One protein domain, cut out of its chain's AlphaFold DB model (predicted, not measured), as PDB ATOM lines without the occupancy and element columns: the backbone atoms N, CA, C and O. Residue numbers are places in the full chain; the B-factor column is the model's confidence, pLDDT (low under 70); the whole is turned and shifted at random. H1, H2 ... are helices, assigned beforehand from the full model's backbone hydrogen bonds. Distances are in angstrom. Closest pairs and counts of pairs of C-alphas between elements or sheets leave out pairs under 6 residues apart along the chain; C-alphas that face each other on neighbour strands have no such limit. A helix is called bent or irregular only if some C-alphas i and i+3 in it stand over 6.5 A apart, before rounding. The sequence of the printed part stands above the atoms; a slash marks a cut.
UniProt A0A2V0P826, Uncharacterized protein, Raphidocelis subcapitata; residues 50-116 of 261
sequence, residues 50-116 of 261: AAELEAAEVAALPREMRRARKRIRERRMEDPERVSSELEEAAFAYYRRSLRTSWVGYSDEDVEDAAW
ATOM      1  N   ALA A  50     176.014 137.345 204.761       61.84
ATOM      2  CA  ALA A  50     175.537 138.076 205.931       61.84
ATOM      3  C   ALA A  50     175.580 139.597 205.702       61.84
ATOM      4  O   ALA A  50     174.611 140.285 206.014       61.84
ATOM      5  N   ALA A  51     176.658 140.105 205.097       66.00
ATOM      6  CA  ALA A  51     176.789 141.520 204.759       66.00
ATOM      7  C   ALA A  51     175.765 141.963 203.698       66.00
ATOM      8  O   ALA A  51     175.178 143.039 203.815       66.00
ATOM      9  N   GLU A  52     175.506 141.127 202.688       68.38
ATOM     10  CA  GLU A  52     174.462 141.382 201.686       68.38
ATOM     11  C   GLU A  52     173.061 141.419 202.305       68.38
ATOM     12  O   GLU A  52     172.247 142.281 201.967       68.38
ATOM     13  N   LEU A  53     172.783 140.506 203.238       67.75
ATOM     14  CA  LEU A  53     171.493 140.426 203.913       67.75
ATOM     15  C   LEU A  53     171.283 141.630 204.838       67.75
ATOM     16  O   LEU A  53     170.222 142.247 204.796       67.75
ATOM     17  N   GLU A  54     172.311 142.042 205.580       66.75
ATOM     18  CA  GLU A  54     172.269 143.262 206.386       66.75
ATOM     19  C   GLU A  54     172.066 144.511 205.512       66.75
ATOM     20  O   GLU A  54     171.254 145.381 205.835       66.75
ATOM     21  N   ALA A  55     172.749 144.601 204.366       69.50
ATOM     22  CA  ALA A  55     172.566 145.704 203.426       69.50
ATOM     23  C   ALA A  55     171.135 145.746 202.863       69.50
ATOM     24  O   ALA A  55     170.539 146.824 202.775       69.50
ATOM     25  N   ALA A  56     170.559 144.585 202.537       68.44
ATOM     26  CA  ALA A  56     169.183 144.465 202.066       68.44
ATOM     27  C   ALA A  56     168.160 144.832 203.158       68.44
ATOM     28  O   ALA A  56     167.205 145.565 202.891       68.44
ATOM     29  N   GLU A  57     168.375 144.390 204.398       70.69
ATOM     30  CA  GLU A  57     167.541 144.764 205.544       70.69
ATOM     31  C   GLU A  57     167.586 146.272 205.797       70.69
ATOM     32  O   GLU A  57     166.544 146.908 205.960       70.69
ATOM     33  N   VAL A  58     168.776 146.877 205.752       71.19
ATOM     34  CA  VAL A  58     168.932 148.329 205.893       71.19
ATOM     35  C   VAL A  58     168.264 149.069 204.739       71.19
ATOM     36  O   VAL A  58     167.640 150.105 204.969       71.19
ATOM     37  N   ALA A  59     168.342 148.561 203.508       70.94
ATOM     38  CA  ALA A  59     167.675 149.164 202.359       70.94
ATOM     39  C   ALA A  59     166.142 149.150 202.502       70.94
ATOM     40  O   ALA A  59     165.497 150.123 202.107       70.94
ATOM     41  N   ALA A  60     165.575 148.112 203.121       70.56
ATOM     42  CA  ALA A  60     164.141 148.001 203.386       70.56
ATOM     43  C   ALA A  60     163.633 148.957 204.485       70.56
ATOM     44  O   ALA A  60     162.428 149.202 204.575       70.56
ATOM     45  N   LEU A  61     164.522 149.519 205.312       75.12
ATOM     46  CA  LEU A  61     164.125 150.444 206.373       75.12
ATOM     47  C   LEU A  61     163.625 151.795 205.821       75.12
ATOM     48  O   LEU A  61     164.118 152.284 204.794       75.12
ATOM     49  N   PRO A  62     162.708 152.470 206.544       80.25
ATOM     50  CA  PRO A  62     162.305 153.836 206.236       80.25
ATOM     51  C   PRO A  62     163.491 154.805 206.152       80.25
ATOM     52  O   PRO A  62     164.506 154.650 206.840       80.25
ATOM     53  N   ARG A  63     163.354 155.849 205.321       81.69
ATOM     54  CA  ARG A  63     164.421 156.828 205.025       81.69
ATOM     55  C   ARG A  63     165.020 157.439 206.297       81.69
ATOM     56  O   ARG A  63     166.225 157.668 206.355       81.69
ATOM     57  N   GLU A  64     164.188 157.682 207.301       85.31
ATOM     58  CA  GLU A  64     164.532 158.247 208.602       85.31
ATOM     59  C   GLU A  64     165.459 157.308 209.388       85.31
ATOM     60  O   GLU A  64     166.530 157.726 209.828       85.31
ATOM     61  N   MET A  65     165.111 156.019 209.465       84.69
ATOM     62  CA  MET A  65     165.929 155.005 210.139       84.69
ATOM     63  C   MET A  65     167.245 154.735 209.401       84.69
ATOM     64  O   MET A  65     168.286 154.586 210.039       84.69
ATOM     65  N   ARG A  66     167.243 154.752 208.060       84.19
ATOM     66  CA  ARG A  66     168.484 154.637 207.266       84.19
ATOM     67  C   ARG A  66     169.447 155.789 207.545       84.19
ATOM     68  O   ARG A  66     170.647 155.570 207.689       84.19
ATOM     69  N   ARG A  67     168.930 157.019 207.658       88.12
ATOM     70  CA  ARG A  67     169.733 158.201 208.012       88.12
ATOM     71  C   ARG A  67     170.300 158.100 209.427       88.12
ATOM     72  O   ARG A  67     171.468 158.419 209.610       88.12
ATOM     73  N   ALA A  68     169.520 157.623 210.396       86.25
ATOM     74  CA  ALA A  68     170.005 157.417 211.761       86.25
ATOM     75  C   ALA A  68     171.109 156.357 211.830       86.25
ATOM     76  O   ALA A  68     172.178 156.629 212.368       86.25
ATOM     77  N   ARG A  69     170.926 155.199 211.180       84.50
ATOM     78  CA  ARG A  69     171.978 154.173 211.070       84.50
ATOM     79  C   ARG A  69     173.249 154.702 210.404       84.50
ATOM     80  O   ARG A  69     174.349 154.408 210.867       84.50
ATOM     81  N   LYS A  70     173.109 155.524 209.359       87.81
ATOM     82  CA  LYS A  70     174.246 156.208 208.732       87.81
ATOM     83  C   LYS A  70     174.976 157.113 209.736       87.81
ATOM     84  O   LYS A  70     176.188 156.985 209.862       87.81
ATOM     85  N   ARG A  71     174.256 157.937 210.511       85.25
ATOM     86  CA  ARG A  71     174.852 158.792 211.559       85.25
ATOM     87  C   ARG A  71     175.536 157.991 212.666       85.25
ATOM     88  O   ARG A  71     176.623 158.374 213.081       85.25
ATOM     89  N   ILE A  72     174.931 156.893 213.122       87.19
ATOM     90  CA  ILE A  72     175.510 155.982 214.125       87.19
ATOM     91  C   ILE A  72     176.865 155.458 213.650       87.19
ATOM     92  O   ILE A  72     177.851 155.534 214.386       87.19
ATOM     93  N   ARG A  73     176.932 155.007 212.393       86.31
ATOM     94  CA  ARG A  73     178.167 154.510 211.785       86.31
ATOM     95  C   ARG A  73     179.209 155.614 211.586       86.31
ATOM     96  O   ARG A  73     180.375 155.406 211.902       86.31
ATOM     97  N   GLU A  74     178.805 156.777 211.080       87.44
ATOM     98  CA  GLU A  74     179.704 157.915 210.829       87.44
ATOM     99  C   GLU A  74     180.293 158.492 212.119       87.44
ATOM    100  O   GLU A  74     181.479 158.808 212.171       87.44
ATOM    101  N   ARG A  75     179.482 158.588 213.178       84.88
ATOM    102  CA  ARG A  75     179.898 159.110 214.486       84.88
ATOM    103  C   ARG A  75     180.572 158.067 215.376       84.88
ATOM    104  O   ARG A  75     180.980 158.425 216.474       84.88
ATOM    105  N   ARG A  76     180.669 156.807 214.925       83.75
ATOM    106  CA  ARG A  76     181.179 155.668 215.710       83.75
ATOM    107  C   ARG A  76     180.582 155.646 217.122       83.75
ATOM    108  O   ARG A  76     181.299 155.626 218.115       83.75
ATOM    109  N   MET A  77     179.255 155.733 217.208       82.06
ATOM    110  CA  MET A  77     178.573 155.700 218.501       82.06
ATOM    111  C   MET A  77     178.645 154.279 219.071       82.06
ATOM    112  O   MET A  77     177.967 153.386 218.578       82.06
ATOM    113  N   GLU A  78     179.504 154.085 220.072       82.62
ATOM    114  CA  GLU A  78     179.704 152.798 220.760       82.62
ATOM    115  C   GLU A  78     178.763 152.622 221.962       82.62
ATOM    116  O   GLU A  78     178.476 151.498 222.366       82.62
ATOM    117  N   ASP A  79     178.252 153.728 222.511       88.19
ATOM    118  CA  ASP A  79     177.330 153.730 223.647       88.19
ATOM    119  C   ASP A  79     175.923 153.257 223.217       88.19
ATOM    120  O   ASP A  79     175.270 153.937 222.409       88.19
ATOM    121  N   PRO A  80     175.431 152.116 223.740       84.19
ATOM    122  CA  PRO A  80     174.150 151.544 223.337       84.19
ATOM    123  C   PRO A  80     172.959 152.455 223.656       84.19
ATOM    124  O   PRO A  80     171.985 152.450 222.904       84.19
ATOM    125  N   GLU A  81     173.029 153.271 224.711       88.06
ATOM    126  CA  GLU A  81     171.935 154.179 225.077       88.06
ATOM    127  C   GLU A  81     171.787 155.302 224.045       88.06
ATOM    128  O   GLU A  81     170.682 155.626 223.604       88.06
ATOM    129  N   ARG A  82     172.917 155.841 223.570       85.06
ATOM    130  CA  ARG A  82     172.937 156.857 222.505       85.06
ATOM    131  C   ARG A  82     172.467 156.297 221.172       85.06
ATOM    132  O   ARG A  82     171.751 156.975 220.438       85.06
ATOM    133  N   VAL A  83     172.848 155.057 220.865       84.25
ATOM    134  CA  VAL A  83     172.371 154.354 219.669       84.25
ATOM    135  C   VAL A  83     170.857 154.143 219.734       84.25
ATOM    136  O   VAL A  83     170.177 154.410 218.743       84.25
ATOM    137  N   SER A  84     170.320 153.723 220.887       85.12
ATOM    138  CA  SER A  84     168.871 153.569 221.084       85.12
ATOM    139  C   SER A  84     168.145 154.895 220.892       85.12
ATOM    140  O   SER A  84     167.219 154.975 220.088       85.12
ATOM    141  N   SER A  85     168.630 155.960 221.535       88.12
ATOM    142  CA  SER A  85     168.029 157.293 221.456       88.12
ATOM    143  C   SER A  85     167.949 157.830 220.017       88.12
ATOM    144  O   SER A  85     166.894 158.300 219.592       88.12
ATOM    145  N   GLU A  86     169.011 157.687 219.216       86.94
ATOM    146  CA  GLU A  86     169.009 158.114 217.805       86.94
ATOM    147  C   GLU A  86     168.053 157.286 216.928       86.94
ATOM    148  O   GLU A  86     167.454 157.809 215.979       86.94
ATOM    149  N   LEU A  87     167.891 155.991 217.219       88.50
ATOM    150  CA  LEU A  87     166.938 155.132 216.511       88.50
ATOM    151  C   LEU A  87     165.491 155.428 216.917       88.50
ATOM    152  O   LEU A  87     164.616 155.441 216.051       88.50
ATOM    153  N   GLU A  88     165.244 155.705 218.195       86.62
ATOM    154  CA  GLU A  88     163.941 156.117 218.719       86.62
ATOM    155  C   GLU A  88     163.511 157.457 218.124       86.62
ATOM    156  O   GLU A  88     162.398 157.573 217.610       86.62
ATOM    157  N   GLU A  89     164.399 158.453 218.088       89.50
ATOM    158  CA  GLU A  89     164.106 159.744 217.466       89.50
ATOM    159  C   GLU A  89     163.755 159.582 215.978       89.50
ATOM    160  O   GLU A  89     162.796 160.181 215.472       89.50
ATOM    161  N   ALA A  90     164.478 158.711 215.269       86.19
ATOM    162  CA  ALA A  90     164.187 158.388 213.878       86.19
ATOM    163  C   ALA A  90     162.847 157.660 213.704       86.19
ATOM    164  O   ALA A  90     162.111 157.953 212.756       86.19
ATOM    165  N   ALA A  91     162.507 156.748 214.617       81.50
ATOM    166  CA  ALA A  91     161.218 156.068 214.634       81.50
ATOM    167  C   ALA A  91     160.070 157.059 214.882       81.50
ATOM    168  O   ALA A  91     159.074 157.033 214.158       81.50
ATOM    169  N   PHE A  92     160.230 158.006 215.812       85.62
ATOM    170  CA  PHE A  92     159.256 159.074 216.046       85.62
ATOM    171  C   PHE A  92     159.119 160.020 214.849       85.62
ATOM    172  O   PHE A  92     158.014 160.462 214.527       85.62
ATOM    173  N   ALA A  93     160.216 160.350 214.164       80.44
ATOM    174  CA  ALA A  93     160.173 161.147 212.940       80.44
ATOM    175  C   ALA A  93     159.406 160.423 211.820       80.44
ATOM    176  O   ALA A  93     158.534 161.025 211.184       80.44
ATOM    177  N   TYR A  94     159.672 159.127 211.632       84.50
ATOM    178  CA  TYR A  94     158.931 158.283 210.696       84.50
ATOM    179  C   TYR A  94     157.446 158.208 211.062       84.50
ATOM    180  O   TYR A  94     156.600 158.440 210.202       84.50
ATOM    181  N   TYR A  95     157.118 157.958 212.331       80.00
ATOM    182  CA  TYR A  95     155.737 157.882 212.803       80.00
ATOM    183  C   TYR A  95     154.977 159.191 212.558       80.00
ATOM    184  O   TYR A  95     153.897 159.173 211.972       80.00
ATOM    185  N   ARG A  96     155.568 160.347 212.897       80.12
ATOM    186  CA  ARG A  96     154.962 161.665 212.631       80.12
ATOM    187  C   ARG A  96     154.703 161.899 211.147       80.12
ATOM    188  O   ARG A  96     153.654 162.428 210.786       80.12
ATOM    189  N   ARG A  97     155.649 161.521 210.284       76.75
ATOM    190  CA  ARG A  97     155.479 161.631 208.834       76.75
ATOM    191  C   ARG A  97     154.390 160.688 208.335       76.75
ATOM    192  O   ARG A  97     153.528 161.148 207.600       76.75
ATOM    193  N   SER A  98     154.419 159.423 208.758       73.56
ATOM    194  CA  SER A  98     153.437 158.395 208.400       73.56
ATOM    195  C   SER A  98     152.024 158.835 208.762       73.56
ATOM    196  O   SER A  98     151.147 158.807 207.901       73.56
ATOM    197  N   LEU A  99     151.838 159.348 209.985       72.62
ATOM    198  CA  LEU A  99     150.585 159.959 210.407       72.62
ATOM    199  C   LEU A  99     150.194 161.058 209.433       72.62
ATOM    200  O   LEU A  99     149.194 160.896 208.751       72.62
ATOM    201  N   ARG A 100     151.002 162.114 209.276       72.00
ATOM    202  CA  ARG A 100     150.676 163.228 208.369       72.00
ATOM    203  C   ARG A 100     150.273 162.744 206.980       72.00
ATOM    204  O   ARG A 100     149.221 163.137 206.510       72.00
ATOM    205  N   THR A 101     151.046 161.850 206.365       66.31
ATOM    206  CA  THR A 101     150.741 161.306 205.033       66.31
ATOM    207  C   THR A 101     149.495 160.427 204.999       66.31
ATOM    208  O   THR A 101     148.838 160.380 203.970       66.31
ATOM    209  N   SER A 102     149.151 159.750 206.099       63.66
ATOM    210  CA  SER A 102     147.950 158.912 206.179       63.66
ATOM    211  C   SER A 102     146.650 159.712 206.227       63.66
ATOM    212  O   SER A 102     145.610 159.143 205.932       63.66
ATOM    213  N   TRP A 103     146.712 161.008 206.554       63.19
ATOM    214  CA  TRP A 103     145.545 161.898 206.612       63.19
ATOM    215  C   TRP A 103     145.497 162.903 205.449       63.19
ATOM    216  O   TRP A 103     144.555 163.683 205.351       63.19
ATOM    217  N   VAL A 104     146.490 162.908 204.549       56.75
ATOM    218  CA  VAL A 104     146.460 163.766 203.352       56.75
ATOM    219  C   VAL A 104     145.351 163.271 202.420       56.75
ATOM    220  O   VAL A 104     145.445 162.172 201.880       56.75
ATOM    221  N   GLY A 105     144.319 164.097 202.225       58.34
ATOM    222  CA  GLY A 105     143.174 163.805 201.355       58.34
ATOM    223  C   GLY A 105     141.929 163.273 202.072       58.34
ATOM    224  O   GLY A 105     140.939 163.001 201.399       58.34
ATOM    225  N   TYR A 106     141.960 163.146 203.401       57.25
ATOM    226  CA  TYR A 106     140.779 162.839 204.211       57.25
ATOM    227  C   TYR A 106     140.033 164.129 204.577       57.25
ATOM    228  O   TYR A 106     140.673 165.137 204.879       57.25
ATOM    229  N   SER A 107     138.696 164.107 204.531       59.38
ATOM    230  CA  SER A 107     137.887 165.194 205.095       59.38
ATOM    231  C   SER A 107     137.942 165.143 206.625       59.38
ATOM    232  O   SER A 107     138.171 164.072 207.184       59.38
ATOM    233  N   ASP A 108     137.744 166.271 207.315       59.66
ATOM    234  CA  ASP A 108     137.824 166.323 208.788       59.66
ATOM    235  C   ASP A 108     136.874 165.310 209.465       59.66
ATOM    236  O   ASP A 108     137.225 164.705 210.476       59.66
ATOM    237  N   GLU A 109     135.722 165.028 208.851       63.06
ATOM    238  CA  GLU A 109     134.763 164.008 209.300       63.06
ATOM    239  C   GLU A 109     135.339 162.583 209.191       63.06
ATOM    240  O   GLU A 109     135.204 161.765 210.107       63.06
ATOM    241  N   ASP A 110     136.058 162.287 208.104       60.06
ATOM    242  CA  ASP A 110     136.730 160.998 207.932       60.06
ATOM    243  C   ASP A 110     137.944 160.852 208.867       60.06
ATOM    244  O   ASP A 110     138.318 159.734 209.243       60.06
ATOM    245  N   VAL A 111     138.573 161.975 209.245       62.09
ATOM    246  CA  VAL A 111     139.684 161.994 210.203       62.09
ATOM    247  C   VAL A 111     139.189 161.537 211.582       62.09
ATOM    248  O   VAL A 111     139.811 160.693 212.235       62.09
ATOM    249  N   GLU A 112     138.044 162.050 212.023       68.25
ATOM    250  CA  GLU A 112     137.445 161.685 213.307       68.25
ATOM    251  C   GLU A 112     137.012 160.213 213.346       68.25
ATOM    252  O   GLU A 112     137.329 159.504 214.306       68.25
ATOM    253  N   ASP A 113     136.382 159.709 212.277       66.44
ATOM    254  CA  ASP A 113     135.965 158.303 212.186       66.44
ATOM    255  C   ASP A 113     137.181 157.355 212.128       66.44
ATOM    256  O   ASP A 113     137.230 156.341 212.830       66.44
ATOM    257  N   ALA A 114     138.238 157.688 211.378       61.47
ATOM    258  CA  ALA A 114     139.454 156.872 211.339       61.47
ATOM    259  C   ALA A 114     140.248 156.910 212.664       61.47
ATOM    260  O   ALA A 114     140.815 155.885 213.067       61.47
ATOM    261  N   ALA A 115     140.260 158.043 213.378       65.38
ATOM    262  CA  ALA A 115     140.836 158.147 214.721       65.38
ATOM    263  C   ALA A 115     140.047 157.304 215.731       65.38
ATOM    264  O   ALA A 115     140.635 156.530 216.493       65.38
ATOM    265  N   TRP A 116     138.715 157.403 215.695       66.62
ATOM    266  CA  TRP A 116     137.818 156.627 216.542       66.62
ATOM    267  C   TRP A 116     137.968 155.123 216.284       66.62
ATOM    268  O   TRP A 116     138.173 154.353 217.222       66.62
TER     269      TRP A 116
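What this domain is: This is residues 50 to 116 of the 261 residues of an uncharacterized protein of Raphidocelis subcapitata (UniProt A0A2V0P826). A helical hairpin, the shorter H2 folded back along one half of the long H3, makes the main part of this open, elongated model. H1 comes before the hairpin and runs out from the first end of H2, with residues 50 to 57 sticking out, while H4 sits by itself beyond the far end of H3, so that H3 and H4 together make the length. The printed part has 67 residues with four named helices, in the order H1, H2, H3, H4, and no named strand; the class is all helix. The whole is only just loose, close to extended, with a radius of gyration of the C-alphas of 16.2 A, and the C-alphas span 47 by 26 by 17 A.

Where its parts are: H1 is residues 50 to 60, 15.3 A from first to last C-alpha, and begins with C-alpha 50 at (175.537, 138.076, 205.931). H2 is residues 63 to 74, 16.4 A long from first to last C-alpha. H3 is residues 80 to 102, the longest helix with 23 residues, and runs 32.2 A from C-alpha 80 at (174.150, 151.544, 223.337) to C-alpha 102 at (147.950, 158.912, 206.179). H4 is residues 108 to 116, 12.4 A from first to last C-alpha, and ends with C-alpha 116 at (137.818, 156.627, 216.542).

How they stand to each other: H1 is close to H2 but not clearly touching it, with 2 pairs of C-alphas within 8 A; the closest C-alphas are those of Val 58 and Arg 66, 6.5 A apart. Their lines stand at a steep tilt of 43 degrees, and they run opposite ways. H2 and H3 touch and form a helical hairpin; their closest C-alphas, those of Glu 64 and Ala 90, are 5.3 A apart. These two helices run opposite ways at a shallow tilt of 20 degrees. H1 is apart from H3 and from H4, and H4 is apart from H2 and H3 as well. In H1, H2, H3 and H4 every O i to N i+4 pair is within hydrogen-bond range, and no helix is bent.

The domain as a whole: The two C-alphas farthest apart are those of Ala 50 and Glu 109, at 48.4 A, and the first and last printed C-alphas are 43.4 A apart. Residues 50 to 57, which belong to H1, stand free. The printed part has no cut, and the links H1 to H2, H2 to H3 and H3 to H4 are tight, with 2, 5 and 5 residues between the helices. The mean pLDDT of the printed part is 76.0; residues 50 to 56 and 101 to 116 are under 70, the low-confidence range.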